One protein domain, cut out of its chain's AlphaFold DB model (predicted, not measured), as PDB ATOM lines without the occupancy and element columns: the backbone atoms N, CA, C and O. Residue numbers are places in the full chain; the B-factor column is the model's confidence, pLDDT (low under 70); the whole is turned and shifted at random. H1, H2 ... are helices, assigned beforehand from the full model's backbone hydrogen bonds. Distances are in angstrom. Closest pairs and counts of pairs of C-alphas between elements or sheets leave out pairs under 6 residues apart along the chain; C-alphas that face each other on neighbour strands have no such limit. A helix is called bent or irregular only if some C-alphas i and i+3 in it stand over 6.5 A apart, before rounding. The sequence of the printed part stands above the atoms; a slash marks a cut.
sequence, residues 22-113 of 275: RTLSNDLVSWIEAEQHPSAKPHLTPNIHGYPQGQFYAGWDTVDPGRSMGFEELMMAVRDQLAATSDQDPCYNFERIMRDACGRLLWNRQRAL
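What this domain is: This is residues 22 to 113 of the 275 residues of an uncharacterized protein of Acidobacteria bacterium (UniProt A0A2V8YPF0). Long helix H5 makes the longest axis; H1 and H3 cross it, and H4 folds back along its first part as a hairpin. Short H2 packs on H3. The printed part has 92 residues with five named helices, H1 to H5 in order, and no named strand: all helix. It is compact, radius of gyration of the C-alphas 12.9 A, spanning 40 by 26 by 22 A.

Where its parts are: Find C-alpha 22 at (11.869, -50.427, 26.556); H1 runs 21.5 A to residue 35, irregular, with C-alphas 22 and 25 7.5 A apart. H2 is residues 41 to 44, H3 55 to 63, H4 71 to 83, and H5 91 to 112, ending at (-6.284, -39.969, 19.263).

How they stand to each other: H1 touches H5 with residues 28 to 32 alone, about perpendicular at 89 degrees, closest C-alphas Leu 28 and Ala 101, 6.2 A. H4 and H5 have every O i to N i+4 pair within hydrogen-bond range, H1 9 of 10, H3 4 of 5; H2 is too short.

The domain as a whole: The printed part has no cut, and no printed residue is under 70.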
ATOM      1  N   ARG A  22      10.454 -50.766  26.789       82.69
ATOM      2  CA  ARG A  22      11.869 -50.427  26.556       82.69
ATOM      3  C   ARG A  22      12.118 -48.991  26.069       82.69
ATOM      4  O   ARG A  22      13.225 -48.499  26.232       82.69
ATOM      5  N   THR A  23      11.144 -48.351  25.417       86.56
ATOM      6  CA  THR A  23      11.261 -46.959  24.931       86.56
ATOM      7  C   THR A  23      10.467 -45.975  25.779       86.56
ATOM      8  O   THR A  23      10.706 -44.772  25.696       86.56
ATOM      9  N   LEU A  24       9.568 -46.483  26.627       90.50
ATOM     10  CA  LEU A  24       8.584 -45.698  27.356       90.50
ATOM     11  C   LEU A  24       9.208 -44.564  28.179       90.50
ATOM     12  O   LEU A  24       8.699 -43.454  28.112       90.50
ATOM     13  N   SER A  25      10.326 -44.774  28.885       90.62
ATOM     14  CA  SER A  25      10.981 -43.702  29.660       90.62
ATOM     15  C   SER A  25      11.304 -42.471  28.802       90.62
ATOM     16  O   SER A  25      10.998 -41.345  29.188       90.62
ATOM     17  N   ASN A  26      11.861 -42.686  27.606       88.75
ATOM     18  CA  ASN A  26      12.239 -41.607  26.691       88.75
ATOM     19  C   ASN A  26      11.013 -40.943  26.058       88.75
ATOM     20  O   ASN A  26      10.972 -39.715  25.927       88.75
ATOM     21  N   ASP A  27      10.006 -41.745  25.704       91.94
ATOM     22  CA  ASP A  27       8.740 -41.250  25.161       91.94
ATOM     23  C   ASP A  27       8.020 -40.358  26.187       91.94
ATOM     24  O   ASP A  27       7.500 -39.297  25.836       91.94
ATOM     25  N   LEU A  28       8.042 -40.748  27.466       93.94
ATOM     26  CA  LEU A  28       7.451 -39.979  28.559       93.94
ATOM     27  C   LEU A  28       8.168 -38.666  28.796       93.94
ATOM     28  O   LEU A  28       7.510 -37.644  28.935       93.94
ATOM     29  N   VAL A  29       9.495 -38.671  28.820       93.12
ATOM     30  CA  VAL A  29      10.278 -37.454  29.065       93.12
ATOM     31  C   VAL A  29      10.083 -36.464  27.930       93.12
ATOM     32  O   VAL A  29       9.760 -35.307  28.185       93.12
ATOM     33  N   SER A  30      10.153 -36.943  26.686       93.44
ATOM     34  CA  SER A  30       9.860 -36.122  25.508       93.44
ATOM     35  C   SER A  30       8.449 -35.532  25.580       93.44
ATOM     36  O   SER A  30       8.238 -34.363  25.259       93.44
ATOM     37  N   TRP A  31       7.470 -36.321  26.037       94.44
ATOM     38  CA  TRP A  31       6.099 -35.853  26.224       94.44
ATOM     39  C   TRP A  31       5.976 -34.825  27.361       94.44
ATOM     40  O   TRP A  31       5.343 -33.793  27.168       94.44
ATOM     41  N   ILE A  32       6.607 -35.058  28.515       94.94
ATOM     42  CA  ILE A  32       6.618 -34.148  29.672       94.94
ATOM     43  C   ILE A  32       7.208 -32.788  29.280       94.94
ATOM     44  O   ILE A  32       6.638 -31.740  29.600       94.94
ATOM     45  N   GLU A  33       8.340 -32.807  28.575       93.62
ATOM     46  CA  GLU A  33       9.049 -31.614  28.115       93.62
ATOM     47  C   GLU A  33       8.250 -30.826  27.075       93.62
ATOM     48  O   GLU A  33       8.305 -29.595  27.083       93.62
ATOM     49  N   ALA A  34       7.495 -31.510  26.210       93.69
ATOM     50  CA  ALA A  34       6.643 -30.878  25.206       93.69
ATOM     51  C   ALA A  34       5.338 -30.323  25.802       93.69
ATOM     52  O   ALA A  34       4.947 -29.199  25.490       93.69
ATOM     53  N   GLU A  35       4.674 -31.092  26.669       89.88
ATOM     54  CA  GLU A  35       3.390 -30.726  27.278       89.88
ATOM     55  C   GLU A  35       3.543 -29.560  28.266       89.88
ATOM     56  O   GLU A  35       2.648 -28.723  28.383       89.88
ATOM     57  N   GLN A  36       4.669 -29.494  28.995       85.38
ATOM     58  CA  GLN A  36       4.934 -28.461  30.010       85.38
ATOM     59  C   GLN A  36       3.777 -28.307  31.016       85.38
ATOM     60  O   GLN A  36       3.437 -27.194  31.437       85.38
ATOM     61  N   HIS A  37       3.161 -29.428  31.410       86.62
ATOM     62  CA  HIS A  37       1.975 -29.425  32.267       86.62
ATOM     63  C   HIS A  37       2.232 -28.629  33.567       86.62
ATOM     64  O   HIS A  37       3.294 -28.796  34.180       86.62
ATOM     65  N   PRO A  38       1.282 -27.802  34.055       87.81
ATOM     66  CA  PRO A  38       1.505 -26.926  35.213       87.81
ATOM     67  C   PRO A  38       1.996 -27.634  36.486       87.81
ATOM     68  O   PRO A  38       2.726 -27.039  37.271       87.81
ATOM     69  N   SER A  39       1.631 -28.906  36.686       84.81
ATOM     70  CA  SER A  39       2.068 -29.717  37.839       84.81
ATOM     71  C   SER A  39       3.487 -30.297  37.722       84.81
ATOM     72  O   SER A  39       4.009 -30.820  38.712       84.81
ATOM     73  N   ALA A  40       4.090 -30.248  36.531       90.81
ATOM     74  CA  ALA A  40       5.435 -30.746  36.238       90.81
ATOM     75  C   ALA A  40       6.416 -29.599  35.958       90.81
ATOM     76  O   ALA A  40       7.560 -29.642  36.408       90.81
ATOM     77  N   LYS A  41       5.955 -28.533  35.289       93.44
ATOM     78  CA  LYS A  41       6.767 -27.386  34.853       93.44
ATOM     79  C   LYS A  41       7.690 -26.793  35.932       93.44
ATOM     80  O   LYS A  41       8.870 -26.598  35.631       93.44
ATOM     81  N   PRO A  42       7.248 -26.547  37.183       94.00
ATOM     82  CA  PRO A  42       8.142 -26.025  38.221       94.00
ATOM     83  C   PRO A  42       9.326 -26.952  38.524       94.00
ATOM     84  O   PRO A  42      10.417 -26.474  38.813       94.00
ATOM     85  N   HIS A  43       9.131 -28.267  38.406       94.44
ATOM     86  CA  HIS A  43      10.154 -29.276  38.691       94.44
ATOM     87  C   HIS A  43      11.107 -29.506  37.513       94.44
ATOM     88  O   HIS A  43      12.221 -29.974  37.722       94.44
ATOM     89  N   LEU A  44      10.696 -29.161  36.290       94.75
ATOM     90  CA  LEU A  44      11.546 -29.186  35.093       94.75
ATOM     91  C   LEU A  44      12.431 -27.939  34.982       94.75
ATOM     92  O   LEU A  44      13.419 -27.943  34.258       94.75
ATOM     93  N   THR A  45      12.062 -26.847  35.656       94.88
ATOM     94  CA  THR A  45      12.715 -25.551  35.451       94.88
ATOM     95  C   THR A  45      14.047 -25.471  36.218       94.88
ATOM     96  O   THR A  45      14.058 -25.678  37.437       94.88
ATOM     97  N   PRO A  46      15.158 -25.103  35.550       95.75
ATOM     98  CA  PRO A  46      16.457 -24.893  36.183       95.75
ATOM     99  C   PRO A  46      16.423 -23.908  37.353       95.75
ATOM    100  O   PRO A  46      15.752 -22.875  37.301       95.75
ATOM    101  N   ASN A  47      17.213 -24.196  38.385       92.56
ATOM    102  CA  ASN A  47      17.418 -23.384  39.589       92.56
ATOM    103  C   ASN A  47      16.167 -23.133  40.448       92.56
ATOM    104  O   ASN A  47      16.252 -22.442  41.465       92.56
ATOM    105  N   ILE A  48      15.020 -23.725  40.107       90.44
ATOM    106  CA  ILE A  48      13.866 -23.760  41.003       90.44
ATOM    107  C   ILE A  48      14.111 -24.825  42.082       90.44
ATOM    108  O   ILE A  48      14.682 -25.885  41.823       90.44
ATOM    109  N   HIS A  49      13.727 -24.512  43.323       85.31
ATOM    110  CA  HIS A  49      13.927 -25.366  44.503       85.31
ATOM    111  C   HIS A  49      15.396 -25.746  44.785       85.31
ATOM    112  O   HIS A  49      15.648 -26.680  45.537       85.31
ATOM    113  N   GLY A  50      16.364 -25.014  44.215       90.38
ATOM    114  CA  GLY A  50      17.797 -25.240  44.436       90.38
ATOM    115  C   GLY A  50      18.447 -26.288  43.526       90.38
ATOM    116  O   GLY A  50      19.598 -26.642  43.761       90.38
ATOM    117  N   TYR A  51      17.756 -26.768  42.486       92.81
ATOM    118  CA  TYR A  51      18.283 -27.795  41.579       92.81
ATOM    119  C   TYR A  51      18.782 -27.184  40.260       92.81
ATOM    120  O   TYR A  51      17.959 -26.661  39.505       92.81
ATOM    121  N   PRO A  52      20.087 -27.270  39.921       93.88
ATOM    122  CA  PRO A  52      20.657 -26.591  38.752       93.88
ATOM    123  C   PRO A  52      19.985 -26.937  37.424       93.88
ATOM    124  O   PRO A  52      19.797 -26.056  36.593       93.88
ATOM    125  N   GLN A  53      19.588 -28.199  37.244       93.12
ATOM    126  CA  GLN A  53      18.903 -28.677  36.039       93.12
ATOM    127  C   GLN A  53      17.388 -28.837  36.229       93.12
ATOM    128  O   GLN A  53      16.700 -29.213  35.294       93.12
ATOM    129  N   GLY A  54      16.857 -28.540  37.418       95.56
ATOM    130  CA  GLY A  54      15.477 -28.843  37.805       95.56
ATOM    131  C   GLY A  54      15.372 -30.096  38.681       95.56
ATOM    132  O   GLY A  54      16.142 -31.049  38.553       95.56
ATOM    133  N   GLN A  55      14.414 -30.080  39.611       95.75
ATOM    134  CA  GLN A  55      14.197 -31.147  40.593       95.75
ATOM    135  C   GLN A  55      13.827 -32.492  39.950       95.75
ATOM    136  O   GLN A  55      14.186 -33.539  40.480       95.75
ATOM    137  N   PHE A  56      13.124 -32.474  38.814       95.81
ATOM    138  CA  PHE A  56      12.741 -33.683  38.086       95.81
ATOM    139  C   PHE A  56      13.973 -34.468  37.620       95.81
ATOM    140  O   PHE A  56      14.101 -35.648  37.933       95.81
ATOM    141  N   TYR A  57      14.908 -33.800  36.938       96.50
ATOM    142  CA  TYR A  57      16.128 -34.447  36.451       96.50
ATOM    143  C   TYR A  57      17.056 -34.851  37.593       96.50
ATOM    144  O   TYR A  57      17.672 -35.904  37.510       96.50
ATOM    145  N   ALA A  58      17.086 -34.085  38.690       96.00
ATOM    146  CA  ALA A  58      17.822 -34.490  39.882       96.00
ATOM    147  C   ALA A  58      17.329 -35.839  40.433       96.00
ATOM    148  O   ALA A  58      18.153 -36.680  40.763       96.00
ATOM    149  N   GLY A  59      16.009 -36.065  40.479       95.56
ATOM    150  CA  GLY A  59      15.439 -37.343  40.918       95.56
ATOM    151  C   GLY A  59      15.747 -38.501  39.965       95.56
ATOM    152  O   GLY A  59      15.998 -39.612  40.418       95.56
ATOM    153  N   TRP A  60      15.790 -38.247  38.655       95.75
ATOM    154  CA  TRP A  60      16.230 -39.258  37.688       95.75
ATOM    155  C   TRP A  60      17.709 -39.606  37.884       95.75
ATOM    156  O   TRP A  60      18.060 -40.770  38.073       95.75
ATOM    157  N   ASP A  61      18.576 -38.593  37.894       96.12
ATOM    158  CA  ASP A  61      20.024 -38.775  37.963       96.12
ATOM    159  C   ASP A  61      20.461 -39.420  39.301       96.12
ATOM    160  O   ASP A  61      21.530 -40.025  39.363       96.12
ATOM    161  N   THR A  62      19.638 -39.341  40.360       95.25
ATOM    162  CA  THR A  62      19.855 -40.064  41.627       95.25
ATOM    163  C   THR A  62      19.881 -41.582  41.447       95.25
ATOM    164  O   THR A  62      20.681 -42.246  42.103       95.25
ATOM    165  N   VAL A  63      19.029 -42.136  40.580       94.44
ATOM    166  CA  VAL A  63      18.860 -43.594  40.437       94.44
ATOM    167  C   VAL A  63      19.425 -44.153  39.135       94.44
ATOM    168  O   VAL A  63      19.910 -45.280  39.115       94.44
ATOM    169  N   ASP A  64      19.404 -43.368  38.058       95.38
ATOM    170  CA  ASP A  64      19.875 -43.782  36.737       95.38
ATOM    171  C   ASP A  64      20.618 -42.629  36.038       95.38
ATOM    172  O   ASP A  64      20.146 -42.086  35.034       95.38
ATOM    173  N   PRO A  65      21.812 -42.246  36.536       94.31
ATOM    174  CA  PRO A  65      22.607 -41.167  35.944       94.31
ATOM    175  C   PRO A  65      23.039 -41.466  34.498       94.31
ATOM    176  O   PRO A  65      23.356 -40.551  33.741       94.31
ATOM    177  N   GLY A  66      23.060 -42.747  34.105       93.19
ATOM    178  CA  GLY A  66      23.362 -43.191  32.744       93.19
ATOM    179  C   GLY A  66      22.164 -43.177  31.790       93.19
ATOM    180  O   GLY A  66      22.368 -43.350  30.589       93.19
ATOM    181  N   ARG A  67      20.939 -42.968  32.302       91.00
ATOM    182  CA  ARG A  67      19.671 -42.973  31.546       91.00
ATOM    183  C   ARG A  67      19.498 -44.222  30.684       91.00
ATOM    184  O   ARG A  67      19.151 -44.146  29.504       91.00
ATOM    185  N   SER A  68      19.817 -45.366  31.273       90.50
ATOM    186  CA  SER A  68      19.886 -46.655  30.584       90.50
ATOM    187  C   SER A  68      18.787 -47.630  30.996       90.50
ATOM    188  O   SER A  68      18.543 -48.595  30.270       90.50
ATOM    189  N   MET A  69      18.117 -47.378  32.124       90.69
ATOM    190  CA  MET A  69      17.102 -48.277  32.659       90.69
ATOM    191  C   MET A  69      15.816 -48.231  31.829       90.69
ATOM    192  O   MET A  69      15.353 -47.174  31.379       90.69
ATOM    193  N   GLY A  70      15.193 -49.400  31.667       88.88
ATOM    194  CA  GLY A  70      13.820 -49.481  31.168       88.88
ATOM    195  C   GLY A  70      12.841 -48.824  32.146       88.88
ATOM    196  O   GLY A  70      13.157 -48.644  33.318       88.88
ATOM    197  N   PHE A  71      11.632 -48.478  31.696       89.69
ATOM    198  CA  PHE A  71      10.680 -47.748  32.547       89.69
ATOM    199  C   PHE A  71      10.344 -48.479  33.853       89.69
ATOM    200  O   PHE A  71      10.377 -47.872  34.915       89.69
ATOM    201  N   GLU A  72      10.056 -49.780  33.799       87.56
ATOM    202  CA  GLU A  72       9.729 -50.552  35.006       87.56
ATOM    203  C   GLU A  72      10.918 -50.635  35.972       87.56
ATOM    204  O   GLU A  72      10.753 -50.387  37.162       87.56
ATOM    205  N   GLU A  73      12.119 -50.898  35.453       89.12
ATOM    206  CA  GLU A  73      13.364 -50.946  36.231       89.12
ATOM    207  C   GLU A  73      13.670 -49.598  36.895       89.12
ATOM    208  O   GLU A  73      13.939 -49.540  38.094       89.12
ATOM    209  N   LEU A  74      13.539 -48.506  36.138       91.75
ATOM    210  CA  LEU A  74      13.709 -47.146  36.632       91.75
ATOM    211  C   LEU A  74      12.743 -46.862  37.784       91.75
ATOM    212  O   LEU A  74      13.151 -46.383  38.838       91.75
ATOM    213  N   MET A  75      11.463 -47.195  37.618       90.69
ATOM    214  CA  MET A  75      10.455 -46.958  38.651       90.69
ATOM    215  C   MET A  75      10.643 -47.851  39.887       90.69
ATOM    216  O   MET A  75      10.329 -47.413  40.993       90.69
ATOM    217  N   MET A  76      11.189 -49.062  39.734       89.31
ATOM    218  CA  MET A  76      11.608 -49.898  40.864       89.31
ATOM    219  C   MET A  76      12.777 -49.256  41.626       89.31
ATOM    220  O   MET A  76      12.690 -49.099  42.842       89.31
ATOM    221  N   ALA A  77      13.817 -48.795  40.922       91.88
ATOM    222  CA  ALA A  77      14.983 -48.150  41.532       91.88
ATOM    223  C   ALA A  77      14.619 -46.853  42.278       91.88
ATOM    224  O   ALA A  77      15.071 -46.628  43.403       91.88
ATOM    225  N   VAL A  78      13.741 -46.025  41.693       92.12
ATOM    226  CA  VAL A  78      13.159 -44.844  42.361       92.12
ATOM    227  C   VAL A  78      12.518 -45.234  43.685       92.12
ATOM    228  O   VAL A  78      12.692 -44.553  44.689       92.12
ATOM    229  N   ARG A  79      11.777 -46.336  43.714       87.81
ATOM    230  CA  ARG A  79      11.059 -46.749  44.918       87.81
ATOM    231  C   ARG A  79      11.973 -47.291  46.002       87.81
ATOM    232  O   ARG A  79      11.751 -46.964  47.166       87.81
ATOM    233  N   ASP A  80      13.002 -48.047  45.639       89.75
ATOM    234  CA  ASP A  80      14.023 -48.489  46.593       89.75
ATOM    235  C   ASP A  80      14.725 -47.282  47.241       89.75
ATOM    236  O   ASP A  80      14.924 -47.255  48.458       89.75
ATOM    237  N   GLN A  81      14.995 -46.232  46.457       91.62
ATOM    238  CA  GLN A  81      15.507 -44.956  46.964       91.62
ATOM    239  C   GLN A  81      14.508 -44.266  47.908       91.62
ATOM    240  O   GLN A  81      14.883 -43.798  48.985       91.62
ATOM    241  N   LEU A  82      13.224 -44.216  47.553       90.12
ATOM    242  CA  LEU A  82      12.189 -43.596  48.390       90.12
ATOM    243  C   LEU A  82      11.964 -44.330  49.719       90.12
ATOM    244  O   LEU A  82      11.690 -43.688  50.731       90.12
ATOM    245  N   ALA A  83      12.140 -45.653  49.752       87.12
ATOM    246  CA  ALA A  83      12.054 -46.438  50.984       87.12
ATOM    247  C   ALA A  83      13.191 -46.131  51.980       87.12
ATOM    248  O   ALA A  83      13.038 -46.353  53.182       87.12
ATOM    249  N   ALA A  84      14.325 -45.623  51.490       84.00
ATOM    250  CA  ALA A  84      15.519 -45.335  52.282       84.00
ATOM    251  C   ALA A  84      15.667 -43.851  52.675       84.00
ATOM    252  O   ALA A  84      16.662 -43.482  53.306       84.00
ATOM    253  N   THR A  85      14.722 -42.982  52.297       84.38
ATOM    254  CA  THR A  85      14.891 -41.519  52.354       84.38
ATOM    255  C   THR A  85      13.711 -40.786  53.001       84.38
ATOM    256  O   THR A  85      12.779 -41.389  53.525       84.38
ATOM    257  N   SER A  86      13.793 -39.451  53.041       77.38
ATOM    258  CA  SER A  86      12.758 -38.558  53.584       77.38
ATOM    259  C   SER A  86      11.942 -37.896  52.473       77.38
ATOM    260  O   SER A  86      12.443 -37.747  51.362       77.38
ATOM    261  N   ASP A  87      10.755 -37.381  52.801       75.31
ATOM    262  CA  ASP A  87       9.788 -36.716  51.900       75.31
ATOM    263  C   ASP A  87      10.325 -35.540  51.050       75.31
ATOM    264  O   ASP A  87       9.614 -35.019  50.191       75.31
ATOM    265  N   GLN A  88      11.558 -35.084  51.288       82.50
ATOM    266  CA  GLN A  88      12.216 -34.017  50.523       82.50
ATOM    267  C   GLN A  88      13.077 -34.529  49.357       82.50
ATOM    268  O   GLN A  88      13.618 -33.716  48.603       82.50
ATOM    269  N   ASP A  89      13.220 -35.849  49.199       90.44
ATOM    270  CA  ASP A  89      13.997 -36.437  48.107       90.44
ATOM    271  C   ASP A  89      13.373 -36.068  46.736       90.44
ATOM    272  O   ASP A  89      12.155 -36.210  46.548       90.44
ATOM    273  N   PRO A  90      14.158 -35.567  45.759       93.56
ATOM    274  CA  PRO A  90      13.651 -35.226  44.427       93.56
ATOM    275  C   PRO A  90      12.970 -36.406  43.710       93.56
ATOM    276  O   PRO A  90      12.087 -36.173  42.874       93.56
ATOM    277  N   CYS A  91      13.295 -37.648  44.082       94.25
ATOM    278  CA  CYS A  91      12.666 -38.867  43.578       94.25
ATOM    279  C   CYS A  91      11.145 -38.890  43.797       94.25
ATOM    280  O   CYS A  91      10.429 -39.422  42.952       94.25
ATOM    281  N   TYR A  92      10.616 -38.237  44.843       91.56
ATOM    282  CA  TYR A  92       9.165 -38.157  45.069       91.56
ATOM    283  C   TYR A  92       8.453 -37.411  43.937       91.56
ATOM    284  O   TYR A  92       7.364 -37.792  43.496       91.56
ATOM    285  N   ASN A  93       9.058 -36.321  43.455       91.56
ATOM    286  CA  ASN A  93       8.498 -35.548  42.350       91.56
ATOM    287  C   ASN A  93       8.723 -36.244  41.014       91.56
ATOM    288  O   ASN A  93       7.817 -36.233  40.182       91.56
ATOM    289  N   PHE A  94       9.884 -36.875  40.836       94.31
ATOM    290  CA  PHE A  94      10.163 -37.689  39.661       94.31
ATOM    291  C   PHE A  94       9.136 -38.821  39.502       94.31
ATOM    292  O   PHE A  94       8.449 -38.868  38.481       94.31
ATOM    293  N   GLU A  95       8.933 -39.653  40.534       91.94
ATOM    294  CA  GLU A  95       7.978 -40.769  40.508       91.94
ATOM    295  C   GLU A  95       6.564 -40.289  40.157       91.94
ATOM    296  O   GLU A  95       5.909 -40.808  39.248       91.94
ATOM    297  N   ARG A  96       6.102 -39.247  40.860       89.88
ATOM    298  CA  ARG A  96       4.768 -38.671  40.671       89.88
ATOM    299  C   ARG A  96       4.564 -38.175  39.240       89.88
ATOM    300  O   ARG A  96       3.513 -38.436  38.657       89.88
ATOM    301  N   ILE A  97       5.532 -37.431  38.699       92.44
ATOM    302  CA  ILE A  97       5.445 -36.858  37.350       92.44
ATOM    303  C   ILE A  97       5.480 -37.970  36.300       92.44
ATOM    304  O   ILE A  97       4.655 -37.950  35.392       92.44
ATOM    305  N   MET A  98       6.360 -38.965  36.447       92.50
ATOM    306  CA  MET A  98       6.458 -40.092  35.513       92.50
ATOM    307  C   MET A  98       5.178 -40.932  35.478       92.50
ATOM    308  O   MET A  98       4.691 -41.258  34.394       92.50
ATOM    309  N   ARG A  99       4.580 -41.242  36.638       89.62
ATOM    310  CA  ARG A  99       3.303 -41.977  36.697       89.62
ATOM    311  C   ARG A  99       2.155 -41.195  36.057       89.62
ATOM    312  O   ARG A  99       1.376 -41.777  35.300       89.62
ATOM    313  N   ASP A 100       2.055 -39.892  36.333       88.94
ATOM    314  CA  ASP A 100       1.018 -39.045  35.727       88.94
ATOM    315  C   ASP A 100       1.200 -38.942  34.209       88.94
ATOM    316  O   ASP A 100       0.257 -39.162  33.450       88.94
ATOM    317  N   ALA A 101       2.431 -38.686  33.761       91.62
ATOM    318  CA  ALA A 101       2.774 -38.648  32.349       91.62
ATOM    319  C   ALA A 101       2.458 -39.973  31.651       91.62
ATOM    320  O   ALA A 101       1.918 -39.953  30.549       91.62
ATOM    321  N   CYS A 102       2.721 -41.113  32.298       92.06
ATOM    322  CA  CYS A 102       2.410 -42.432  31.751       92.06
ATOM    323  C   CYS A 102       0.917 -42.582  31.479       92.06
ATOM    324  O   CYS A 102       0.512 -42.813  30.338       92.06
ATOM    325  N   GLY A 103       0.081 -42.341  32.490       90.94
ATOM    326  CA  GLY A 103      -1.365 -42.397  32.304       90.94
ATOM    327  C   GLY A 103      -1.859 -41.424  31.226       90.94
ATOM    328  O   GLY A 103      -2.697 -41.799  30.407       90.94
ATOM    329  N   ARG A 104      -1.348 -40.184  31.211       90.56
ATOM    330  CA  ARG A 104      -1.780 -39.136  30.269       90.56
ATOM    331  C   ARG A 104      -1.349 -39.423  28.841       90.56
ATOM    332  O   ARG A 104      -2.155 -39.257  27.933       90.56
ATOM    333  N   LEU A 105      -0.115 -39.874  28.630       92.38
ATOM    334  CA  LEU A 105       0.389 -40.250  27.313       92.38
ATOM    335  C   LEU A 105      -0.453 -41.387  26.730       92.38
ATOM    336  O   LEU A 105      -0.942 -41.268  25.606       92.38
ATOM    337  N   LEU A 106      -0.655 -42.462  27.497       92.88
ATOM    338  CA  LEU A 106      -1.450 -43.613  27.066       92.88
ATOM    339  C   LEU A 106      -2.897 -43.214  26.767       92.88
ATOM    340  O   LEU A 106      -3.456 -43.623  25.752       92.88
ATOM    341  N   TRP A 107      -3.484 -42.365  27.609       92.06
ATOM    342  CA  TRP A 107      -4.821 -41.835  27.378       92.06
ATOM    343  C   TRP A 107      -4.906 -40.956  26.125       92.06
ATOM    344  O   TRP A 107      -5.802 -41.132  25.304       92.06
ATOM    345  N   ASN A 108      -3.949 -40.053  25.916       91.56
ATOM    346  CA  ASN A 108      -3.903 -39.212  24.722       91.56
ATOM    347  C   ASN A 108      -3.782 -40.056  23.447       91.56
ATOM    348  O   ASN A 108      -4.442 -39.759  22.453       91.56
ATOM    349  N   ARG A 109      -2.990 -41.137  23.482       92.50
ATOM    350  CA  ARG A 109      -2.901 -42.115  22.386       92.50
ATOM    351  C   ARG A 109      -4.236 -42.825  22.168       92.50
ATOM    352  O   ARG A 109      -4.709 -42.865  21.037       92.50
ATOM    353  N   GLN A 110      -4.879 -43.292  23.240       91.31
ATOM    354  CA  GLN A 110      -6.206 -43.912  23.193       91.31
ATOM    355  C   GLN A 110      -7.252 -42.976  22.575       91.31
ATOM    356  O   GLN A 110      -8.021 -43.398  21.719       91.31
ATOM    357  N   ARG A 111      -7.277 -41.702  22.977       90.44
ATOM    358  CA  ARG A 111      -8.237 -40.711  22.476       90.44
ATOM    359  C   ARG A 111      -7.961 -40.313  21.027       90.44
ATOM    360  O   ARG A 111      -8.889 -40.016  20.282       90.44
ATOM    361  N   ALA A 112      -6.689 -40.277  20.630       91.00
ATOM    362  CA  ALA A 112      -6.284 -39.969  19.263       91.00
ATOM    363  C   ALA A 112      -6.558 -41.124  18.283       91.00
ATOM    364  O   ALA A 112      -6.582 -40.901  17.070       91.00
ATOM    365  N   LEU A 113      -6.784 -42.345  18.781       88.06
ATOM    366  CA  LEU A 113      -7.180 -43.475  17.951       88.06
ATOM    367  C   LEU A 113      -8.606 -43.293  17.428       88.06
ATOM    368  O   LEU A 113      -9.585 -43.606  18.100       88.06
TER     369      LEU A 113